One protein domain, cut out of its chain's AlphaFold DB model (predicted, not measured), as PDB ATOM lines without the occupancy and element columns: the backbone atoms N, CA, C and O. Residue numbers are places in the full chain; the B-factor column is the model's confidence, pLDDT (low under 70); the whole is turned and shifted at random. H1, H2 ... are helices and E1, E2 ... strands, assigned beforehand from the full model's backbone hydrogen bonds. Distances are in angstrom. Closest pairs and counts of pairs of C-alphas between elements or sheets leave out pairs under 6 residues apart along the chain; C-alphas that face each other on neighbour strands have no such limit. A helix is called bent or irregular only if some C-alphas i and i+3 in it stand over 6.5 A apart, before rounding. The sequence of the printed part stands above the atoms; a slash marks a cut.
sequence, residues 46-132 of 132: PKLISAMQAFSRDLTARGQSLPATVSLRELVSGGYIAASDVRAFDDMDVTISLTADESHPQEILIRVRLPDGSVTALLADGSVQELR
ATOM      1  N   PRO A  46     -17.067 -48.976   9.378       85.19
ATOM      2  CA  PRO A  46     -17.955 -49.191   8.230       85.19
ATOM      3  C   PRO A  46     -18.886 -48.005   7.933       85.19
ATOM      4  O   PRO A  46     -19.234 -47.752   6.776       85.19
ATOM      5  N   LYS A  47     -19.280 -47.253   8.968       86.81
ATOM      6  CA  LYS A  47     -20.124 -46.062   8.828       86.81
ATOM      7  C   LYS A  47     -19.349 -44.914   8.187       86.81
ATOM      8  O   LYS A  47     -19.894 -44.239   7.320       86.81
ATOM      9  N   LEU A  48     -18.071 -44.754   8.540       86.56
ATOM     10  CA  LEU A  48     -17.179 -43.796   7.884       86.56
ATOM     11  C   LEU A  48     -17.003 -44.121   6.394       86.56
ATOM     12  O   LEU A  48     -17.170 -43.241   5.555       86.56
ATOM     13  N   ILE A  49     -16.756 -45.391   6.058       85.62
ATOM     14  CA  ILE A  49     -16.630 -45.838   4.659       85.62
ATOM     15  C   ILE A  49     -17.925 -45.549   3.885       85.62
ATOM     16  O   ILE A  49     -17.892 -44.995   2.786       85.62
ATOM     17  N   SER A  50     -19.078 -45.864   4.479       89.56
ATOM     18  CA  SER A  50     -20.387 -45.596   3.869       89.56
ATOM     19  C   SER A  50     -20.631 -44.096   3.656       89.56
ATOM     20  O   SER A  50     -21.151 -43.699   2.612       89.56
ATOM     21  N   ALA A  51     -20.223 -43.257   4.614       91.56
ATOM     22  CA  ALA A  51     -20.307 -41.801   4.525       91.56
ATOM     23  C   ALA A  51     -19.450 -41.255   3.373       91.56
ATOM     24  O   ALA A  51     -19.936 -40.463   2.569       91.56
ATOM     25  N   MET A  52     -18.210 -41.734   3.238       90.62
ATOM     26  CA  MET A  52     -17.319 -41.369   2.132       90.62
ATOM     27  C   MET A  52     -17.903 -41.785   0.778       90.62
ATOM     28  O   MET A  52     -17.937 -40.987  -0.150       90.62
ATOM     29  N   GLN A  53     -18.433 -43.006   0.660       90.12
ATOM     30  CA  GLN A  53     -19.078 -43.469  -0.573       90.12
ATOM     31  C   GLN A  53     -20.325 -42.650  -0.927       90.12
ATOM     32  O   GLN A  53     -20.596 -42.398  -2.102       90.12
ATOM     33  N   ALA A  54     -21.120 -42.249   0.067       92.94
ATOM     34  CA  ALA A  54     -22.267 -41.372  -0.146       92.94
ATOM     35  C   ALA A  54     -21.829 -39.979  -0.626       92.94
ATOM     36  O   ALA A  54     -22.379 -39.493  -1.612       92.94
ATOM     37  N   PHE A  55     -20.794 -39.407  -0.008       93.12
ATOM     38  CA  PHE A  55     -20.193 -38.137  -0.418       93.12
ATOM     39  C   PHE A  55     -19.669 -38.186  -1.861       93.12
ATOM     40  O   PHE A  55     -20.046 -37.354  -2.684       93.12
ATOM     41  N   SER A  56     -18.878 -39.205  -2.212       91.06
ATOM     42  CA  SER A  56     -18.341 -39.376  -3.569       91.06
ATOM     43  C   SER A  56     -19.444 -39.520  -4.621       91.06
ATOM     44  O   SER A  56     -19.356 -38.947  -5.711       91.06
ATOM     45  N   ARG A  57     -20.508 -40.271  -4.303       91.50
ATOM     46  CA  ARG A  57     -21.659 -40.440  -5.203       91.50
ATOM     47  C   ARG A  57     -22.426 -39.141  -5.404       91.50
ATOM     48  O   ARG A  57     -22.801 -38.855  -6.536       91.50
ATOM     49  N   ASP A  58     -22.644 -38.364  -4.348       93.38
ATOM     50  CA  ASP A  58     -23.341 -37.078  -4.436       93.38
ATOM     51  C   ASP A  58     -22.538 -36.058  -5.257       93.38
ATOM     52  O   ASP A  58     -23.093 -35.421  -6.152       93.38
ATOM     53  N   LEU A  59     -21.216 -35.977  -5.063       91.31
ATOM     54  CA  LEU A  59     -20.350 -35.146  -5.909       91.31
ATOM     55  C   LEU A  59     -20.430 -35.545  -7.386       91.31
ATOM     56  O   LEU A  59     -20.612 -34.688  -8.252       91.31
ATOM     57  N   THR A  60     -20.371 -36.848  -7.663       89.25
ATOM     58  CA  THR A  60     -20.485 -37.377  -9.028       89.25
ATOM     59  C   THR A  60     -21.854 -37.054  -9.634       89.25
ATOM     60  O   THR A  60     -21.935 -36.619 -10.780       89.25
ATOM     61  N   ALA A  61     -22.936 -37.203  -8.861       92.50
ATOM     62  CA  ALA A  61     -24.296 -36.877  -9.293       92.50
ATOM     63  C   ALA A  61     -24.477 -35.378  -9.589       92.50
ATOM     64  O   ALA A  61     -25.265 -35.008 -10.458       92.50
ATOM     65  N   ARG A  62     -23.714 -34.517  -8.907       92.69
ATOM     66  CA  ARG A  62     -23.658 -33.067  -9.146       92.69
ATOM     67  C   ARG A  62     -22.715 -32.672 -10.288       92.69
ATOM     68  O   ARG A  62     -22.576 -31.483 -10.563       92.69
ATOM     69  N   GLY A  63     -22.060 -33.635 -10.939       91.00
ATOM     70  CA  GLY A  63     -21.081 -33.389 -12.001       91.00
ATOM     71  C   GLY A  63     -19.776 -32.755 -11.510       91.00
ATOM     72  O   GLY A  63     -19.053 -32.161 -12.307       91.00
ATOM     73  N   GLN A  64     -19.479 -32.843 -10.211       90.44
ATOM     74  CA  GLN A  64     -18.238 -32.337  -9.628       90.44
ATOM     75  C   GLN A  64     -17.152 -33.416  -9.632       90.44
ATOM     76  O   GLN A  64     -17.427 -34.606  -9.474       90.44
ATOM     77  N   SER A  65     -15.899 -32.994  -9.794       87.44
ATOM     78  CA  SER A  65     -14.740 -33.876  -9.661       87.44
ATOM     79  C   SER A  65     -14.544 -34.296  -8.206       87.44
ATOM     80  O   SER A  65     -14.629 -33.457  -7.307       87.44
ATOM     81  N   LEU A  66     -14.213 -35.569  -7.982       87.50
ATOM     82  CA  LEU A  66     -13.888 -36.077  -6.654       87.50
ATOM     83  C   LEU A  66     -12.591 -35.424  -6.135       87.50
ATOM     84  O   LEU A  66     -11.562 -35.534  -6.807       87.50
ATOM     85  N   PRO A  67     -12.601 -34.744  -4.974       90.12
ATOM     86  CA  PRO A  67     -11.377 -34.225  -4.383       90.12
ATOM     87  C   PRO A  67     -10.500 -35.381  -3.886       90.12
ATOM     88  O   PRO A  67     -11.003 -36.436  -3.507       90.12
ATOM     89  N   ALA A  68      -9.182 -35.168  -3.840       89.50
ATOM     90  CA  ALA A  68      -8.240 -36.173  -3.337       89.50
ATOM     91  C   ALA A  68      -8.488 -36.523  -1.858       89.50
ATOM     92  O   ALA A  68      -8.263 -37.648  -1.418       89.50
ATOM     93  N   THR A  69      -8.977 -35.555  -1.085       92.88
ATOM     94  CA  THR A  69      -9.197 -35.682   0.354       92.88
ATOM     95  C   THR A  69     -10.475 -34.977   0.781       92.88
ATOM     96  O   THR A  69     -10.861 -33.983   0.166       92.88
ATOM     97  N   VAL A  70     -11.073 -35.433   1.877       93.94
ATOM     98  CA  VAL A  70     -12.223 -34.802   2.534       93.94
ATOM     99  C   VAL A  70     -11.969 -34.683   4.030       93.94
ATOM    100  O   VAL A  70     -11.366 -35.567   4.644       93.94
ATOM    101  N   SER A  71     -12.414 -33.590   4.639       94.88
ATOM    102  CA  SER A  71     -12.338 -33.421   6.086       94.88
ATOM    103  C   SER A  71     -13.504 -34.114   6.792       94.88
ATOM    104  O   SER A  71     -14.631 -34.183   6.296       94.88
ATOM    105  N   LEU A  72     -13.270 -34.578   8.019       93.62
ATOM    106  CA  LEU A  72     -14.333 -35.155   8.845       93.62
ATOM    107  C   LEU A  72     -15.443 -34.133   9.135       93.62
ATOM    108  O   LEU A  72     -16.615 -34.490   9.219       93.62
ATOM    109  N   ARG A  73     -15.083 -32.846   9.218       93.19
ATOM    110  CA  ARG A  73     -16.033 -31.740   9.390       93.19
ATOM    111  C   ARG A  73     -16.960 -31.584   8.187       93.19
ATOM    112  O   ARG A  73     -18.139 -31.324   8.396       93.19
ATOM    113  N   GLU A  74     -16.466 -31.772   6.965       94.12
ATOM    114  CA  GLU A  74     -17.295 -31.763   5.750       94.12
ATOM    115  C   GLU A  74     -18.248 -32.956   5.692       94.12
ATOM    116  O   GLU A  74     -19.407 -32.800   5.310       94.12
ATOM    117  N   LEU A  75     -17.806 -34.142   6.123       93.50
ATOM    118  CA  LEU A  75     -18.695 -35.304   6.214       93.50
ATOM    119  C   LEU A  75     -19.816 -35.076   7.242       93.50
ATOM    120  O   LEU A  75     -20.960 -35.460   6.996       93.50
ATOM    121  N   VAL A  76     -19.514 -34.426   8.370       94.38
ATOM    122  CA  VAL A  76     -20.515 -34.067   9.387       94.38
ATOM    123  C   VAL A  76     -21.451 -32.966   8.885       94.38
ATOM    124  O   VAL A  76     -22.667 -33.098   9.005       94.38
ATOM    125  N   SER A  77     -20.915 -31.889   8.302       94.19
ATOM    126  CA  SER A  77     -21.720 -30.758   7.824       94.19
ATOM    127  C   SER A  77     -22.600 -31.131   6.632       94.19
ATOM    128  O   SER A  77     -23.720 -30.639   6.520       94.19
ATOM    129  N   GLY A  78     -22.128 -32.046   5.782       92.81
ATOM    130  CA  GLY A  78     -22.898 -32.638   4.693       92.81
ATOM    131  C   GLY A  78     -23.937 -33.668   5.146       92.81
ATOM    132  O   GLY A  78     -24.695 -34.160   4.316       92.81
ATOM    133  N   GLY A  79     -23.992 -34.004   6.440       94.00
ATOM    134  CA  GLY A  79     -24.942 -34.971   6.991       94.00
ATOM    135  C   GLY A  79     -24.632 -36.431   6.645       94.00
ATOM    136  O   GLY A  79     -25.484 -37.296   6.836       94.00
ATOM    137  N   TYR A  80     -23.426 -36.722   6.150       94.12
ATOM    138  CA  TYR A  80     -22.999 -38.073   5.782       94.12
ATOM    139  C   TYR A  80     -22.654 -38.935   6.998       94.12
ATOM    140  O   TYR A  80     -22.784 -40.157   6.951       94.12
ATOM    141  N   ILE A  81     -22.229 -38.303   8.093       93.06
ATOM    142  CA  ILE A  81     -21.952 -38.952   9.375       93.06
ATOM    143  C   ILE A  81     -22.473 -38.084  10.521       93.06
ATOM    144  O   ILE A  81     -22.448 -36.856  10.438       93.06
ATOM    145  N   ALA A  82     -22.968 -38.699  11.598       92.12
ATOM    146  CA  ALA A  82     -23.469 -37.933  12.731       92.12
ATOM    147  C   ALA A  82     -22.310 -37.461  13.616       92.12
ATOM    148  O   ALA A  82     -21.375 -38.214  13.889       92.12
ATOM    149  N   ALA A  83     -22.413 -36.242  14.152       90.25
ATOM    150  CA  ALA A  83     -21.425 -35.692  15.085       90.25
ATOM    151  C   ALA A  83     -21.187 -36.610  16.304       90.25
ATOM    152  O   ALA A  83     -20.068 -36.740  16.791       90.25
ATOM    153  N   SER A  84     -22.227 -37.318  16.765       89.25
ATOM    154  CA  SER A  84     -22.126 -38.283  17.867       89.25
ATOM    155  C   SER A  84     -21.178 -39.449  17.582       89.25
ATOM    156  O   SER A  84     -20.574 -39.973  18.517       89.25
ATOM    157  N   ASP A  85     -21.038 -39.850  16.317       87.31
ATOM    158  CA  ASP A  85     -20.201 -40.986  15.913       87.31
ATOM    159  C   ASP A  85     -18.715 -40.615  15.869       87.31
ATOM    160  O   ASP A  85     -17.846 -41.482  15.963       87.31
ATOM    161  N   VAL A  86     -18.424 -39.319  15.741       88.50
ATOM    162  CA  VAL A  86     -17.075 -38.780  15.535       88.50
ATOM    163  C   VAL A  86     -16.583 -37.931  16.701       88.50
ATOM    164  O   VAL A  86     -15.496 -37.374  16.635       88.50
ATOM    165  N   ARG A  87     -17.336 -37.892  17.804       87.62
ATOM    166  CA  ARG A  87     -17.044 -37.080  18.994       87.62
ATOM    167  C   ARG A  87     -15.651 -37.312  19.596       87.62
ATOM    168  O   ARG A  87     -15.098 -36.446  20.260       87.62
ATOM    169  N   ALA A  88     -15.068 -38.493  19.385       85.12
ATOM    170  CA  ALA A  88     -13.701 -38.794  19.820       85.12
ATOM    171  C   ALA A  88     -12.632 -37.937  19.109       85.12
ATOM    172  O   ALA A  88     -11.507 -37.854  19.592       85.12
ATOM    173  N   PHE A  89     -12.994 -37.316  17.986       88.56
ATOM    174  CA  PHE A  89     -12.154 -36.453  17.161       88.56
ATOM    175  C   PHE A  89     -12.546 -34.971  17.285       88.56
ATOM    176  O   PHE A  89     -12.121 -34.157  16.464       88.56
ATOM    177  N   ASP A  90     -13.358 -34.614  18.287       85.69
ATOM    178  CA  ASP A  90     -13.665 -33.214  18.588       85.69
ATOM    179  C   ASP A  90     -12.358 -32.435  18.821       85.69
ATOM    180  O   ASP A  90     -11.388 -32.961  19.372       85.69
ATOM    181  N   ASP A  91     -12.320 -31.191  18.342       87.50
ATOM    182  CA  ASP A  91     -11.146 -30.304  18.357       87.50
ATOM    183  C   ASP A  91      -9.910 -30.803  17.583       87.50
ATOM    184  O   ASP A  91      -8.882 -30.126  17.561       87.50
ATOM    185  N   MET A  92     -10.013 -31.931  16.875       90.50
ATOM    186  CA  MET A  92      -8.977 -32.417  15.965       90.50
ATOM    187  C   MET A  92      -9.267 -31.984  14.528       90.50
ATOM    188  O   MET A  92     -10.410 -31.715  14.134       90.50
ATOM    189  N   ASP A  93      -8.210 -31.926  13.725       92.44
ATOM    190  CA  ASP A  93      -8.319 -31.746  12.282       92.44
ATOM    191  C   ASP A  93      -8.050 -33.090  11.599       92.44
ATOM    192  O   ASP A  93      -6.917 -33.578  11.559       92.44
ATOM    193  N   VAL A  94      -9.130 -33.730  11.146       93.75
ATOM    194  CA  VAL A  94      -9.109 -35.065  10.543       93.75
ATOM    195  C   VAL A  94      -9.399 -34.944   9.058       93.75
ATOM    196  O   VAL A  94     -10.473 -34.495   8.659       93.75
ATOM    197  N   THR A  95      -8.449 -35.395   8.250       94.44
ATOM    198  CA  THR A  95      -8.541 -35.454   6.792       94.44
ATOM    199  C   THR A  95      -8.432 -36.902   6.338       94.44
ATOM    200  O   THR A  95      -7.574 -37.641   6.816       94.44
ATOM    201  N   ILE A  96      -9.291 -37.311   5.412       92.94
ATOM    202  CA  ILE A  96      -9.365 -38.675   4.897       92.94
ATOM    203  C   ILE A  96      -9.143 -38.637   3.388       92.94
ATOM    204  O   ILE A  96      -9.725 -37.800   2.698       92.94
ATOM    205  N   SER A  97      -8.302 -39.529   2.878       90.75
ATOM    206  CA  SER A  97      -8.072 -39.681   1.446       90.75
ATOM    207  C   SER A  97      -9.237 -40.417   0.786       90.75
ATOM    208  O   SER A  97      -9.687 -41.456   1.268       90.75
ATOM    209  N   LEU A  98      -9.733 -39.866  -0.321       87.69
ATOM    210  CA  LEU A  98     -10.753 -40.487  -1.173       87.69
ATOM    211  C   LEU A  98     -10.137 -41.216  -2.371       87.69
ATOM    212  O   LEU A  98     -10.843 -41.929  -3.081       87.69
ATOM    213  N   THR A  99      -8.839 -41.019  -2.602       84.50
ATOM    214  CA  THR A  99      -8.107 -41.527  -3.768       84.50
ATOM    215  C   THR A  99      -6.898 -42.370  -3.386       84.50
ATOM    216  O   THR A  99      -6.072 -42.636  -4.250       84.50
ATOM    217  N   ALA A 100      -6.753 -42.733  -2.108       77.38
ATOM    218  CA  ALA A 100      -5.654 -43.581  -1.671       77.38
ATOM    219  C   ALA A 100      -5.715 -44.930  -2.384       77.38
ATOM    220  O   ALA A 100      -6.773 -45.562  -2.455       77.38
ATOM    221  N   ASP A 101      -4.572 -45.348  -2.902       75.12
ATOM    222  CA  ASP A 101      -4.421 -46.579  -3.648       75.12
ATOM    223  C   ASP A 101      -3.818 -47.661  -2.749       75.12
ATOM    224  O   ASP A 101      -2.707 -47.527  -2.237       75.12
ATOM    225  N   GLU A 102      -4.534 -48.775  -2.587       69.12
ATOM    226  CA  GLU A 102      -4.051 -49.938  -1.834       69.12
ATOM    227  C   GLU A 102      -2.771 -50.541  -2.441       69.12
ATOM    228  O   GLU A 102      -2.026 -51.233  -1.746       69.12
ATOM    229  N   SER A 103      -2.471 -50.258  -3.716       82.50
ATOM    230  CA  SER A 103      -1.213 -50.657  -4.353       82.50
ATOM    231  C   SER A 103       0.005 -49.862  -3.852       82.50
ATOM    232  O   SER A 103       1.144 -50.316  -4.000       82.50
ATOM    233  N   HIS A 104      -0.229 -48.728  -3.182       86.06
ATOM    234  CA  HIS A 104       0.785 -47.873  -2.575       86.06
ATOM    235  C   HIS A 104       0.663 -47.898  -1.038       86.06
ATOM    236  O   HIS A 104       0.106 -46.984  -0.433       86.06
ATOM    237  N   PRO A 105       1.245 -48.905  -0.355       83.81
ATOM    238  CA  PRO A 105       1.047 -49.139   1.083       83.81
ATOM    239  C   PRO A 105       1.459 -47.970   1.993       83.81
ATOM    240  O   PRO A 105       0.985 -47.869   3.120       83.81
ATOM    241  N   GLN A 106       2.337 -47.087   1.505       85.75
ATOM    242  CA  GLN A 106       2.834 -45.925   2.244       85.75
ATOM    243  C   GLN A 106       1.956 -44.674   2.084       85.75
ATOM    244  O   GLN A 106       2.261 -43.637   2.676       85.75
ATOM    245  N   GLU A 107       0.893 -44.732   1.279       88.75
ATOM    246  CA  GLU A 107      -0.025 -43.607   1.138       88.75
ATOM    247  C   GLU A 107      -0.833 -43.376   2.411       88.75
ATOM    248  O   GLU A 107      -1.251 -44.305   3.102       88.75
ATOM    249  N   ILE A 108      -1.068 -42.100   2.718       89.88
ATOM    250  CA  ILE A 108      -1.835 -41.691   3.891       89.88
ATOM    251  C   ILE A 108      -3.325 -41.865   3.593       89.88
ATOM    252  O   ILE A 108      -3.892 -41.132   2.782       89.88
ATOM    253  N   LEU A 109      -3.970 -42.781   4.312       88.94
ATOM    254  CA  LEU A 109      -5.422 -42.950   4.307       88.94
ATOM    255  C   LEU A 109      -6.113 -41.902   5.172       88.94
ATOM    256  O   LEU A 109      -7.082 -41.278   4.746       88.94
ATOM    257  N   ILE A 110      -5.629 -41.712   6.399       90.81
ATOM    258  CA  ILE A 110      -6.214 -40.772   7.358       90.81
ATOM    259  C   ILE A 110      -5.091 -39.967   7.987       90.81
ATOM    260  O   ILE A 110      -4.121 -40.528   8.481       90.81
ATOM    261  N   ARG A 111      -5.241 -38.647   8.011       92.56
ATOM    262  CA  ARG A 111      -4.372 -37.723   8.733       92.56
ATOM    263  C   ARG A 111      -5.167 -37.074   9.854       92.56
ATOM    264  O   ARG A 111      -6.204 -36.471   9.600       92.56
ATOM    265  N   VAL A 112      -4.653 -37.157  11.071       92.44
ATOM    266  CA  VAL A 112      -5.209 -36.528  12.268       92.44
ATOM    267  C   VAL A 112      -4.178 -35.556  12.811       92.44
ATOM    268  O   VAL A 112      -3.095 -35.967  13.216       92.44
ATOM    269  N   ARG A 113      -4.499 -34.266  12.832       92.25
ATOM    270  CA  ARG A 113      -3.723 -33.264  13.558       92.25
ATOM    271  C   ARG A 113      -4.372 -33.028  14.916       92.25
ATOM    272  O   ARG A 113      -5.543 -32.649  14.996       92.25
ATOM    273  N   LEU A 114      -3.601 -33.278  15.967       89.50
ATOM    274  CA  LEU A 114      -4.011 -33.093  17.351       89.50
ATOM    275  C   LEU A 114      -3.930 -31.605  17.748       89.50
ATOM    276  O   LEU A 114      -3.222 -30.828  17.098       89.50
ATOM    277  N   PRO A 115      -4.606 -31.195  18.841       87.38
ATOM    278  CA  PRO A 115      -4.575 -29.811  19.322       87.38
ATOM    279  C   PRO A 115      -3.179 -29.300  19.710       87.38
ATOM    280  O   PRO A 115      -2.936 -28.097  19.689       87.38
ATOM    281  N   ASP A 116      -2.257 -30.200  20.059       86.94
ATOM    282  CA  ASP A 116      -0.861 -29.873  20.374       86.94
ATOM    283  C   ASP A 116       0.017 -29.665  19.123       86.94
ATOM    284  O   ASP A 116       1.204 -29.364  19.240       86.94
ATOM    285  N   GLY A 117      -0.566 -29.797  17.927       85.94
ATOM    286  CA  GLY A 117       0.106 -29.648  16.641       85.94
ATOM    287  C   GLY A 117       0.756 -30.928  16.116       85.94
ATOM    288  O   GLY A 117       1.165 -30.942  14.954       85.94
ATOM    289  N   SER A 118       0.815 -31.999  16.916       88.38
ATOM    290  CA  SER A 118       1.307 -33.299  16.453       88.38
ATOM    291  C   SER A 118       0.386 -33.876  15.377       88.38
ATOM    292  O   SER A 118      -0.824 -33.628  15.354       88.38
ATOM    293  N   VAL A 119       0.963 -34.631  14.442       91.19
ATOM    294  CA  VAL A 119       0.212 -35.243  13.347       91.19
ATOM    295  C   VAL A 119       0.371 -36.751  13.421       91.19
ATOM    296  O   VAL A 119       1.474 -37.273  13.448       91.19
ATOM    297  N   THR A 120      -0.745 -37.464  13.421       89.81
ATOM    298  CA  THR A 120      -0.796 -38.921  13.308       89.81
ATOM    299  C   THR A 120      -1.394 -39.292  11.957       89.81
ATOM    300  O   THR A 120      -2.413 -38.733  11.553       89.81
ATOM    301  N   ALA A 121      -0.773 -40.222  11.244       90.25
ATOM    302  CA  ALA A 121      -1.237 -40.727   9.964       90.25
ATOM    303  C   ALA A 121      -1.502 -42.234  10.042       90.25
ATOM    304  O   ALA A 121      -0.663 -42.982  10.534       90.25
ATOM    305  N   LEU A 122      -2.655 -42.664   9.538       88.31
ATOM    306  CA  LEU A 122      -2.931 -44.050   9.181       88.31
ATOM    307  C   LEU A 122      -2.550 -44.237   7.713       88.31
ATOM    308  O   LEU A 122      -3.037 -43.489   6.860       88.31
ATOM    309  N   LEU A 123      -1.698 -45.215   7.435       89.94
ATOM    310  CA  LEU A 123      -1.272 -45.565   6.085       89.94
ATOM    311  C   LEU A 123      -2.124 -46.691   5.491       89.94
ATOM    312  O   LEU A 123      -2.844 -47.383   6.215       89.94
ATOM    313  N   ALA A 124      -2.036 -46.872   4.172       86.75
ATOM    314  CA  ALA A 124      -2.764 -47.898   3.425       86.75
ATOM    315  C   ALA A 124      -2.426 -49.335   3.851       86.75
ATOM    316  O   ALA A 124      -3.287 -50.210   3.801       86.75
ATOM    317  N   ASP A 125      -1.216 -49.577   4.361       83.62
ATOM    318  CA  ASP A 125      -0.824 -50.861   4.960       83.62
ATOM    319  C   ASP A 125      -1.389 -51.108   6.374       83.62
ATOM    320  O   ASP A 125      -1.117 -52.142   6.987       83.62
ATOM    321  N   GLY A 126      -2.172 -50.165   6.908       82.31
ATOM    322  CA  GLY A 126      -2.743 -50.222   8.250       82.31
ATOM    323  C   GLY A 126      -1.778 -49.805   9.362       82.31
ATOM    324  O   GLY A 126      -2.159 -49.830  10.536       82.31
ATOM    325  N   SER A 127      -0.547 -49.406   9.033       84.56
ATOM    326  CA  SER A 127       0.389 -48.859  10.010       84.56
ATOM    327  C   SER A 127       0.007 -47.433  10.414       84.56
ATOM    328  O   SER A 127      -0.566 -46.660   9.643       84.56
ATOM    329  N   VAL A 128       0.325 -47.083  11.659       87.06
ATOM    330  CA  VAL A 128       0.126 -45.737  12.202       87.06
ATOM    331  C   VAL A 128       1.489 -45.093  12.408       87.06
ATOM    332  O   VAL A 128       2.346 -45.665  13.083       87.06
ATOM    333  N   GLN A 129       1.682 -43.903  11.847       87.38
ATOM    334  CA  GLN A 129       2.911 -43.126  11.975       87.38
ATOM    335  C   GLN A 129       2.636 -41.757  12.586       87.38
ATOM    336  O   GLN A 129       1.693 -41.065  12.207       87.38
ATOM    337  N   GLU A 130       3.492 -41.346  13.514       86.75
ATOM    338  CA  GLU A 130       3.539 -39.966  13.983       86.75
ATOM    339  C   GLU A 130       4.429 -39.164  13.026       86.75
ATOM    340  O   GLU A 130       5.612 -39.462  12.853       86.75
ATOM    341  N   LEU A 131       3.838 -38.177  12.359       82.31
ATOM    342  CA  LEU A 131       4.529 -37.245  11.482       82.31
ATOM    343  C   LEU A 131       4.972 -36.050  12.330       82.31
ATOM    344  O   LEU A 131       4.142 -35.374  12.943       82.31
ATOM    345  N   ARG A 132       6.285 -35.823  12.375       65.50
ATOM    346  CA  ARG A 132       6.925 -34.753  13.144       65.50
ATOM    347  C   ARG A 132       7.354 -33.595  12.256       65.50
ATOM    348  O   ARG A 132       7.787 -33.870  11.116       65.50
TER     349      ARG A 132
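AT A GLANCE: This is residues 46 to 132 of the 132 residues of an uncharacterized protein of Verrucomicrobia bacterium (UniProt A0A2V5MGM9). A twisted wall of five antiparallel strands has its three helices gathered toward the E1 end, while E4 and E5 reach away from them at the other end. Short H2 packs beside E1 and E2, the longer H1 only grazes the sheet, and H3 is near H2 but off the sheet. The printed part has 87 residues with three named helices and five named strands, in the order H1 E1 H2 H3 E2 E3 E4 E5; the sheet's order is E1 E2 E3 E4 E5, and the class is mixed, helices and strands. The whole is compact, with a radius of gyration of the C-alphas of 13.3 A and spans of 38 by 32 by 21 A.

HOW THE PARTS SIT: The sheet holds E1, residues 69 to 71, E2, residues 93 to 97, E3, residues 108 to 113, E4, residues 119 to 123, and E5, residues 128 to 131. It is only just strongly twisted, its C-alphas lying up to 4.5 A off the best plane, and the strands' lines turn by 85 degrees from edge to edge. E2 to E5 form a meander, each strand the antiparallel neighbour of the one before, with hairpins E2 and E3, E3 and E4, and E4 and E5. Edge strand E1 is antiparallel to E2 at 150 degrees, with N 70 and O 96 at 2.8 A, within hydrogen-bond range. Across E2 and E3, at 173 degrees, N 95 and O 111 are 2.8 A apart; across E3 and E4, at 164 degrees, N 112 and O 120 are 2.8 A apart. E4 and the other edge strand, E5, stand at 142 degrees, with N 121 and O 129 at 2.8 A. H2, residues 72 to 77, is on the sheet at a height over the sheet of 5.1 A, but over none of its strands; its closest C-alphas to E2 are those of Leu 72 and Val 94, 5.5 A apart. H1, residues 46 to 61, only grazes the sheet with residues 48 to 56. With residues 51 to 55 alone it only just touches H2, with 3 pairs of C-alphas within 8 A, the closest being Ala 51 and Leu 75 at 6.9 A, at a steep tilt of 63 degrees, the same way. H3, residues 83 to 89, is not on the sheet; it is close to H2 but not clearly touching, the C-alphas of Val 76 and Ala 83 being 6.0 A apart, at a shallow tilt of 26 degrees, opposite ways. H3 is irregular, with C-alphas 85 and 88 7.9 A apart. Every O i to N i+4 pair is within hydrogen-bond range in H1 and H2, but 1 of 3 in H3, where 2 of 4 O i to N i+3 pairs are.

IN THESE COORDINATES: H1 begins at C-alpha 46, (-17.955, -49.191, 8.230), and spans 22.3 A. E1 spans 6.9 A, H2 8.7 A and H3 9.5 A. E2, 13.4 A, begins at C-alpha 93, (-8.319, -31.746, 12.282). E3 spans 13.0 A, E4 12.7 A and E5 9.6 A, ending at C-alpha 131, (4.529, -37.245, 11.482).

THE WHOLE: The two C-alphas farthest apart are those of Ala 61 and Arg 132, at 38.5 A. The printed part has no cut and no long link. The mean pLDDT of the printed part is 88.8, and residues 102 and 132 are under 70.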